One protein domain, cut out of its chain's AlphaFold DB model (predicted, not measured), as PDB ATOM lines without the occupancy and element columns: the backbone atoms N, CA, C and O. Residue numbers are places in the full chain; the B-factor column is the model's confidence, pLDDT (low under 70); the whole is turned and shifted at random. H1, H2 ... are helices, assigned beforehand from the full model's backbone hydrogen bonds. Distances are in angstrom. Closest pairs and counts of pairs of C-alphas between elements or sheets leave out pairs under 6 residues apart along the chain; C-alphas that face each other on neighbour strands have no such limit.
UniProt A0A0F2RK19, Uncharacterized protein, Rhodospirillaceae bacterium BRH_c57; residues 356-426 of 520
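What this domain is: This is residues 356 to 426 of the 520 residues of an uncharacterized protein of Rhodospirillaceae bacterium BRH_c57 (UniProt A0A0F2RK19). A flat, two-part shape has H1 and H4 towards one end and H2 with short H3 towards the other, joined by one long stretch with no named element, residues 362 to 382, and by the tight link from H3 to H4. The end of H2 and the turn after it, residues 392 to 397, stick out. The 71 printed residues are all helix by class, with H1, H2, H3, H4 in order and no named strand; under half, 31, are in named elements. The whole is only just compact, close to loose, radius of gyration of the C-alphas 13.0 A, spans 41 by 29 by 15 A.

How they stand to each other: H1, residues 356 to 361, only just touches H4, residues 411 to 418, with 3 pairs of C-alphas within 8 A, the closest Met 359 and Ala 418 at 6.2 A; the tilt is shallow, 22 degrees, the same way. H2, residues 383 to 395, touches H3, residues 402 to 405, with residues 386 to 390 alone; the closest C-alphas, Ala 386 and Thr 402, are 5.7 A apart. H2 and H4 are apart. In H1, H2 and H4 every O i to N i+4 pair is within hydrogen-bond range; H3 is too short for one.

Where its parts are: H1 begins at C-alpha 356 (160.611, 135.327, 58.002) and spans 8.5 A, H2 18.5 A, H3 5.1 A and H4 10.1 A, ending at C-alpha 418 (157.362, 127.018, 58.689).

The domain as a whole: The farthest C-alphas, Lys 383 and Cys 426, are 41.1 A apart. The printed part has no cut; H1 to H2 is a long link of 21 residues. Residues 375 to 378 have pLDDT under 70.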
ATOM      1  N   MET A 356     161.518 134.239  57.643       82.44
ATOM      2  CA  MET A 356     160.611 135.327  58.002       82.44
ATOM      3  C   MET A 356     159.593 135.631  56.901       82.44
ATOM      4  O   MET A 356     158.412 135.791  57.183       82.44
ATOM      5  N   GLU A 357     160.006 135.630  55.633       84.12
ATOM      6  CA  GLU A 357     159.069 135.764  54.511       84.12
ATOM      7  C   GLU A 357     158.139 134.553  54.393       84.12
ATOM      8  O   GLU A 357     156.949 134.735  54.160       84.12
ATOM      9  N   CYS A 358     158.639 133.330  54.606       90.62
ATOM     10  CA  CYS A 358     157.807 132.122  54.644       90.62
ATOM     11  C   CYS A 358     156.743 132.170  55.752       90.62
ATOM     12  O   CYS A 358     155.658 131.612  55.578       90.62
ATOM     13  N   MET A 359     157.043 132.824  56.879       91.00
ATOM     14  CA  MET A 359     156.092 133.022  57.975       91.00
ATOM     15  C   MET A 359     155.115 134.169  57.709       91.00
ATOM     16  O   MET A 359     153.909 133.979  57.878       91.00
ATOM     17  N   ASN A 360     155.588 135.299  57.178       88.81
ATOM     18  CA  ASN A 360     154.727 136.400  56.739       88.81
ATOM     19  C   ASN A 360     153.737 135.944  55.647       88.81
ATOM     20  O   ASN A 360     152.560 136.292  55.706       88.81
ATOM     21  N   LEU A 361     154.171 135.107  54.692       92.94
ATOM     22  CA  LEU A 361     153.313 134.538  53.640       92.94
ATOM     23  C   LEU A 361     152.198 133.639  54.208       92.94
ATOM     24  O   LEU A 361     151.125 133.532  53.624       92.94
ATOM     25  N   GLN A 362     152.446 132.999  55.353       94.62
ATOM     26  CA  GLN A 362     151.451 132.213  56.085       94.62
ATOM     27  C   GLN A 362     150.577 133.064  57.020       94.62
ATOM     28  O   GLN A 362     149.630 132.533  57.595       94.62
ATOM     29  N   GLY A 363     150.852 134.362  57.175       94.44
ATOM     30  CA  GLY A 363     150.129 135.256  58.082       94.44
ATOM     31  C   GLY A 363     150.559 135.165  59.548       94.44
ATOM     32  O   GLY A 363     149.821 135.617  60.422       94.44
ATOM     33  N   PHE A 364     151.724 134.583  59.848       95.12
ATOM     34  CA  PHE A 364     152.309 134.695  61.185       95.12
ATOM     35  C   PHE A 364     152.831 136.120  61.428       95.12
ATOM     36  O   PHE A 364     153.257 136.783  60.479       95.12
ATOM     37  N   PRO A 365     152.839 136.600  62.685       89.75
ATOM     38  CA  PRO A 365     153.463 137.875  63.008       89.75
ATOM     39  C   PRO A 365     154.986 137.817  62.782       89.75
ATOM     40  O   PRO A 365     155.580 136.733  62.861       89.75
ATOM     41  N   PRO A 366     155.647 138.972  62.577       81.62
ATOM     42  CA  PRO A 366     157.100 139.045  62.561       81.62
ATOM     43  C   PRO A 366     157.705 138.393  63.807       81.62
ATOM     44  O   PRO A 366     157.149 138.467  64.903       81.62
ATOM     45  N   ASP A 367     158.848 137.736  63.628       79.88
ATOM     46  CA  ASP A 367     159.620 137.086  64.694       79.88
ATOM     47  C   ASP A 367     158.905 135.963  65.462       79.88
ATOM     48  O   ASP A 367     159.434 135.479  66.461       79.88
ATOM     49  N   HIS A 368     157.778 135.442  64.954       88.50
ATOM     50  CA  HIS A 368     157.041 134.327  65.571       88.50
ATOM     51  C   HIS A 368     157.916 133.095  65.878       88.50
ATOM     52  O   HIS A 368     157.713 132.419  66.884       88.50
ATOM     53  N   CYS A 369     158.923 132.823  65.037       84.31
ATOM     54  CA  CYS A 369     159.888 131.741  65.242       84.31
ATOM     55  C   CYS A 369     161.202 132.150  65.920       84.31
ATOM     56  O   CYS A 369     162.026 131.273  66.165       84.31
ATOM     57  N   MET A 370     161.412 133.416  66.289       83.69
ATOM     58  CA  MET A 370     162.611 133.863  67.020       83.69
ATOM     59  C   MET A 370     162.495 133.557  68.524       83.69
ATOM     60  O   MET A 370     162.753 134.391  69.388       83.69
ATOM     61  N   VAL A 371     162.085 132.329  68.849       85.12
ATOM     62  CA  VAL A 371     161.948 131.839  70.222       85.12
ATOM     63  C   VAL A 371     163.316 131.337  70.703       85.12
ATOM     64  O   VAL A 371     163.855 130.404  70.105       85.12
ATOM     65  N   PRO A 372     163.901 131.904  71.778       85.50
ATOM     66  CA  PRO A 372     165.214 131.493  72.272       85.50
ATOM     67  C   PRO A 372     165.290 130.001  72.627       85.50
ATOM     68  O   PRO A 372     164.613 129.523  73.542       85.50
ATOM     69  N   ILE A 373     166.179 129.260  71.965       81.12
ATOM     70  CA  ILE A 373     166.440 127.860  72.285       81.12
ATOM     71  C   ILE A 373     167.343 127.770  73.526       81.12
ATOM     72  O   ILE A 373     168.452 128.311  73.603       81.12
ATOM     73  N   THR A 374     166.891 126.999  74.512       70.19
ATOM     74  CA  THR A 374     167.621 126.718  75.759       70.19
ATOM     75  C   THR A 374     168.670 125.605  75.628       70.19
ATOM     76  O   THR A 374     169.408 125.333  76.576       70.19
ATOM     77  N   THR A 375     168.759 124.930  74.475       64.00
ATOM     78  CA  THR A 375     169.642 123.768  74.305       64.00
ATOM     79  C   THR A 375     171.109 124.160  74.113       64.00
ATOM     80  O   THR A 375     171.455 125.254  73.676       64.00
ATOM     81  N   LYS A 376     172.013 123.214  74.398       57.94
ATOM     82  CA  LYS A 376     173.475 123.402  74.310       57.94
ATOM     83  C   LYS A 376     174.017 123.576  72.878       57.94
ATOM     84  O   LYS A 376     175.230 123.661  72.714       57.94
ATOM     85  N   ARG A 377     173.162 123.592  71.847       60.72
ATOM     86  CA  ARG A 377     173.539 123.728  70.428       60.72
ATOM     87  C   ARG A 377     173.312 125.146  69.891       60.72
ATOM     88  O   ARG A 377     172.847 125.312  68.772       60.72
ATOM     89  N   ARG A 378     173.669 126.167  70.671       69.00
ATOM     90  CA  ARG A 378     173.719 127.542  70.156       69.00
ATOM     91  C   ARG A 378     174.758 127.642  69.042       69.00
ATOM     92  O   ARG A 378     175.900 127.206  69.223       69.00
ATOM     93  N   ARG A 379     174.368 128.218  67.903       75.31
ATOM     94  CA  ARG A 379     175.323 128.672  66.886       75.31
ATOM     95  C   ARG A 379     176.118 129.805  67.519       75.31
ATOM     96  O   ARG A 379     175.531 130.806  67.906       75.31
ATOM     97  N   LYS A 380     177.437 129.650  67.606       82.88
ATOM     98  CA  LYS A 380     178.304 130.792  67.892       82.88
ATOM     99  C   LYS A 380     178.403 131.644  66.639       82.88
ATOM    100  O   LYS A 380     178.735 131.109  65.580       82.88
ATOM    101  N   LEU A 381     178.108 132.929  66.763       82.81
ATOM    102  CA  LEU A 381     178.283 133.897  65.689       82.81
ATOM    103  C   LEU A 381     179.710 134.440  65.756       82.81
ATOM    104  O   LEU A 381     180.246 134.705  66.835       82.81
ATOM    105  N   SER A 382     180.352 134.623  64.605       89.06
ATOM    106  CA  SER A 382     181.563 135.437  64.571       89.06
ATOM    107  C   SER A 382     181.222 136.889  64.916       89.06
ATOM    108  O   SER A 382     180.098 137.356  64.719       89.06
ATOM    109  N   LYS A 383     182.209 137.645  65.411       88.31
ATOM    110  CA  LYS A 383     182.016 139.067  65.743       88.31
ATOM    111  C   LYS A 383     181.554 139.895  64.530       88.31
ATOM    112  O   LYS A 383     180.847 140.879  64.718       88.31
ATOM    113  N   ALA A 384     181.949 139.494  63.318       87.62
ATOM    114  CA  ALA A 384     181.538 140.129  62.070       87.62
ATOM    115  C   ALA A 384     180.069 139.820  61.733       87.62
ATOM    116  O   ALA A 384     179.279 140.753  61.650       87.62
ATOM    117  N   GLU A 385     179.683 138.536  61.660       83.00
ATOM    118  CA  GLU A 385     178.281 138.128  61.424       83.00
ATOM    119  C   GLU A 385     177.329 138.735  62.461       83.00
ATOM    120  O   GLU A 385     176.239 139.186  62.123       83.00
ATOM    121  N   ALA A 386     177.734 138.763  63.736       85.75
ATOM    122  CA  ALA A 386     176.927 139.354  64.793       85.75
ATOM    123  C   ALA A 386     176.706 140.858  64.567       85.75
ATOM    124  O   ALA A 386     175.589 141.330  64.728       85.75
ATOM    125  N   ALA A 387     177.743 141.609  64.183       86.00
ATOM    126  CA  ALA A 387     177.611 143.038  63.903       86.00
ATOM    127  C   ALA A 387     176.721 143.310  62.677       86.00
ATOM    128  O   ALA A 387     175.909 144.232  62.710       86.00
ATOM    129  N   GLU A 388     176.838 142.487  61.632       85.06
ATOM    130  CA  GLU A 388     176.018 142.568  60.418       85.06
ATOM    131  C   GLU A 388     174.536 142.282  60.711       85.06
ATOM    132  O   GLU A 388     173.678 143.103  60.395       85.06
ATOM    133  N   LEU A 389     174.229 141.176  61.399       80.38
ATOM    134  CA  LEU A 389     172.856 140.814  61.772       80.38
ATOM    135  C   LEU A 389     172.218 141.830  62.733       80.38
ATOM    136  O   LEU A 389     171.039 142.146  62.591       80.38
ATOM    137  N   ILE A 390     172.987 142.379  63.682       86.19
ATOM    138  CA  ILE A 390     172.511 143.462  64.560       86.19
ATOM    139  C   ILE A 390     172.171 144.710  63.737       86.19
ATOM    140  O   ILE A 390     171.137 145.325  63.986       86.19
ATOM    141  N   ALA A 391     173.001 145.082  62.757       82.31
ATOM    142  CA  ALA A 391     172.750 146.244  61.906       82.31
ATOM    143  C   ALA A 391     171.528 146.052  60.991       82.31
ATOM    144  O   ALA A 391     170.719 146.972  60.867       82.31
ATOM    145  N   LEU A 392     171.364 144.860  60.404       79.00
ATOM    146  CA  LEU A 392     170.203 144.508  59.580       79.00
ATOM    147  C   LEU A 392     168.903 144.611  60.383       79.00
ATOM    148  O   LEU A 392     168.005 145.350  59.993       79.00
ATOM    149  N   HIS A 393     168.831 143.964  61.547       80.69
ATOM    150  CA  HIS A 393     167.643 144.048  62.396       80.69
ATOM    151  C   HIS A 393     167.402 145.463  62.937       80.69
ATOM    152  O   HIS A 393     166.254 145.904  62.985       80.69
ATOM    153  N   ALA A 394     168.452 146.223  63.264       84.12
ATOM    154  CA  ALA A 394     168.301 147.608  63.713       84.12
ATOM    155  C   ALA A 394     167.704 148.520  62.625       84.12
ATOM    156  O   ALA A 394     166.927 149.415  62.956       84.12
ATOM    157  N   ALA A 395     168.003 148.276  61.343       76.50
ATOM    158  CA  ALA A 395     167.367 148.978  60.224       76.50
ATOM    159  C   ALA A 395     165.863 148.660  60.099       76.50
ATOM    160  O   ALA A 395     165.090 149.491  59.632       76.50
ATOM    161  N   GLU A 396     165.438 147.490  60.580       76.56
ATOM    162  CA  GLU A 396     164.038 147.059  60.681       76.56
ATOM    163  C   GLU A 396     163.384 147.462  62.024       76.56
ATOM    164  O   GLU A 396     162.324 146.949  62.378       76.56
ATOM    165  N   GLY A 397     164.025 148.342  62.808       81.50
ATOM    166  CA  GLY A 397     163.543 148.798  64.120       81.50
ATOM    167  C   GLY A 397     163.719 147.789  65.264       81.50
ATOM    168  O   GLY A 397     163.154 147.978  66.341       81.50
ATOM    169  N   ARG A 398     164.485 146.711  65.056       81.50
ATOM    170  CA  ARG A 398     164.646 145.593  65.999       81.50
ATOM    171  C   ARG A 398     166.039 145.578  66.626       81.50
ATOM    172  O   ARG A 398     167.057 145.498  65.945       81.50
ATOM    173  N   HIS A 399     166.099 145.624  67.955       87.19
ATOM    174  CA  HIS A 399     167.360 145.677  68.698       87.19
ATOM    175  C   HIS A 399     167.650 144.351  69.406       87.19
ATOM    176  O   HIS A 399     167.148 144.102  70.501       87.19
ATOM    177  N   TYR A 400     168.496 143.521  68.792       87.38
ATOM    178  CA  TYR A 400     168.997 142.287  69.399       87.38
ATOM    179  C   TYR A 400     170.445 142.425  69.872       87.38
ATOM    180  O   TYR A 400     171.259 143.117  69.263       87.38
ATOM    181  N   THR A 401     170.792 141.715  70.944       90.38
ATOM    182  CA  THR A 401     172.184 141.471  71.336       90.38
ATOM    183  C   THR A 401     172.746 140.252  70.601       90.38
ATOM    184  O   THR A 401     172.001 139.379  70.153       90.38
ATOM    185  N   THR A 402     174.076 140.128  70.540       88.69
ATOM    186  CA  THR A 402     174.734 138.911  70.031       88.69
ATOM    187  C   THR A 402     174.228 137.655  70.745       88.69
ATOM    188  O   THR A 402     173.949 136.655  70.097       88.69
ATOM    189  N   GLU A 403     174.045 137.713  72.067       87.94
ATOM    190  CA  GLU A 403     173.584 136.577  72.875       87.94
ATOM    191  C   GLU A 403     172.141 136.158  72.551       87.94
ATOM    192  O   GLU A 403     171.821 134.971  72.628       87.94
ATOM    193  N   GLN A 404     171.280 137.110  72.171       87.56
ATOM    194  CA  GLN A 404     169.930 136.823  71.683       87.56
ATOM    195  C   GLN A 404     169.982 136.160  70.304       87.56
ATOM    196  O   GLN A 404     169.385 135.099  70.133       87.56
ATOM    197  N   LEU A 405     170.769 136.701  69.367       86.00
ATOM    198  CA  LEU A 405     170.939 136.119  68.029       86.00
ATOM    199  C   LEU A 405     171.545 134.704  68.068       86.00
ATOM    200  O   LEU A 405     171.082 133.819  67.354       86.00
ATOM    201  N   GLU A 406     172.519 134.445  68.948       87.81
ATOM    202  CA  GLU A 406     173.064 133.095  69.188       87.81
ATOM    203  C   GLU A 406     172.061 132.139  69.864       87.81
ATOM    204  O   GLU A 406     172.265 130.922  69.867       87.81
ATOM    205  N   SER A 407     171.000 132.672  70.481       88.19
ATOM    206  CA  SER A 407     169.943 131.874  71.107       88.19
ATOM    207  C   SER A 407     168.807 131.506  70.155       88.19
ATOM    208  O   SER A 407     168.093 130.548  70.440       88.19
ATOM    209  N   PHE A 408     168.628 132.228  69.048       87.38
ATOM    210  CA  PHE A 408     167.554 131.962  68.094       87.38
ATOM    211  C   PHE A 408     167.808 130.687  67.265       87.38
ATOM    212  O   PHE A 408     168.962 130.290  67.067       87.38
ATOM    213  N   PRO A 409     166.741 130.014  66.788       86.06
ATOM    214  CA  PRO A 409     166.862 128.874  65.884       86.06
ATOM    215  C   PRO A 409     167.586 129.232  64.594       86.06
ATOM    216  O   PRO A 409     167.429 130.324  64.047       86.06
ATOM    217  N   SER A 410     168.334 128.268  64.065       83.19
ATOM    218  CA  SER A 410     168.914 128.377  62.730       83.19
ATOM    219  C   SER A 410     167.829 128.409  61.653       83.19
ATOM    220  O   SER A 410     166.763 127.818  61.824       83.19
ATOM    221  N   ASP A 411     168.118 129.028  60.506       82.62
ATOM    222  CA  ASP A 411     167.188 129.108  59.372       82.62
ATOM    223  C   ASP A 411     166.608 127.737  58.996       82.62
ATOM    224  O   ASP A 411     165.424 127.630  58.707       82.62
ATOM    225  N   ALA A 412     167.408 126.668  59.063       83.06
ATOM    226  CA  ALA A 412     166.963 125.299  58.795       83.06
ATOM    227  C   ALA A 412     165.890 124.803  59.786       83.06
ATOM    228  O   ALA A 412     164.937 124.139  59.379       83.06
ATOM    229  N   GLU A 413     166.014 125.139  61.072       86.31
ATOM    230  CA  GLU A 413     165.008 124.830  62.097       86.31
ATOM    231  C   GLU A 413     163.754 125.697  61.911       86.31
ATOM    232  O   GLU A 413     162.636 125.198  62.047       86.31
ATOM    233  N   GLN A 414     163.921 126.964  61.517       87.81
ATOM    234  CA  GLN A 414     162.805 127.860  61.206       87.81
ATOM    235  C   GLN A 414     162.041 127.419  59.948       87.81
ATOM    236  O   GLN A 414     160.816 127.364  59.984       87.81
ATOM    237  N   TYR A 415     162.723 127.014  58.868       88.56
ATOM    238  CA  TYR A 415     162.090 126.420  57.683       88.56
ATOM    239  C   TYR A 415     161.372 125.110  58.014       88.56
ATOM    240  O   TYR A 415     160.285 124.865  57.498       88.56
ATOM    241  N   ALA A 416     161.946 124.267  58.880       89.44
ATOM    242  CA  ALA A 416     161.282 123.045  59.329       89.44
ATOM    243  C   ALA A 416     160.018 123.345  60.155       89.44
ATOM    244  O   ALA A 416     159.043 122.605  60.054       89.44
ATOM    245  N   CYS A 417     159.999 124.433  60.929       90.25
ATOM    246  CA  CYS A 417     158.791 124.912  61.598       90.25
ATOM    247  C   CYS A 417     157.769 125.451  60.580       90.25
ATOM    248  O   CYS A 417     156.654 124.941  60.518       90.25
ATOM    249  N   ALA A 418     158.188 126.380  59.714       90.12
ATOM    250  CA  ALA A 418     157.362 127.018  58.689       90.12
ATOM    251  C   ALA A 418     156.791 126.045  57.637       90.12
ATOM    252  O   ALA A 418     155.765 126.324  57.030       90.12
ATOM    253  N   GLY A 419     157.453 124.910  57.391       91.50
ATOM    254  CA  GLY A 419     156.975 123.865  56.480       91.50
ATOM    255  C   GLY A 419     155.980 122.881  57.105       91.50
ATOM    256  O   GLY A 419     155.338 122.135  56.373       91.50
ATOM    257  N   ASN A 420     155.860 122.862  58.438       94.50
ATOM    258  CA  ASN A 420     154.909 122.026  59.185       94.50
ATOM    259  C   ASN A 420     153.814 122.854  59.890       94.50
ATOM    260  O   ASN A 420     152.981 122.292  60.603       94.50
ATOM    261  N   SER A 421     153.831 124.179  59.733       94.81
ATOM    262  CA  SER A 421     152.822 125.095  60.258       94.81
ATOM    263  C   SER A 421     151.582 125.174  59.357       94.81
ATOM    264  O   SER A 421     151.471 124.500  58.333       94.81
ATOM    265  N   ILE A 422     150.615 125.987  59.777       94.25
ATOM    266  CA  ILE A 422     149.360 126.252  59.073       94.25
ATOM    267  C   ILE A 422     149.335 127.704  58.592       94.25
ATOM    268  O   ILE A 422     149.852 128.589  59.270       94.25
ATOM    269  N   ALA A 423     148.676 127.964  57.460       95.88
ATOM    270  CA  ALA A 423     148.337 129.323  57.056       95.88
ATOM    271  C   ALA A 423     147.350 129.935  58.069       95.88
ATOM    272  O   ALA A 423     146.175 129.561  58.116       95.88
ATOM    273  N   VAL A 424     147.837 130.880  58.874       95.50
ATOM    274  CA  VAL A 424     147.096 131.589  59.925       95.50
ATOM    275  C   VAL A 424     145.858 132.266  59.350       95.50
ATOM    276  O   VAL A 424     144.789 132.142  59.932       95.50
ATOM    277  N   VAL A 425     145.963 132.884  58.169       93.44
ATOM    278  CA  VAL A 425     144.828 133.522  57.473       93.44
ATOM    279  C   VAL A 425     143.674 132.552  57.179       93.44
ATOM    280  O   VAL A 425     142.507 132.914  57.312       93.44
ATOM    281  N   CYS A 426     143.976 131.293  56.847       94.69
ATOM    282  CA  CYS A 426     142.956 130.267  56.627       94.69
ATOM    283  C   CYS A 426     142.358 129.779  57.953       94.69
ATOM    284  O   CYS A 426     141.157 129.522  58.039       94.69
TER     285      CYS A 426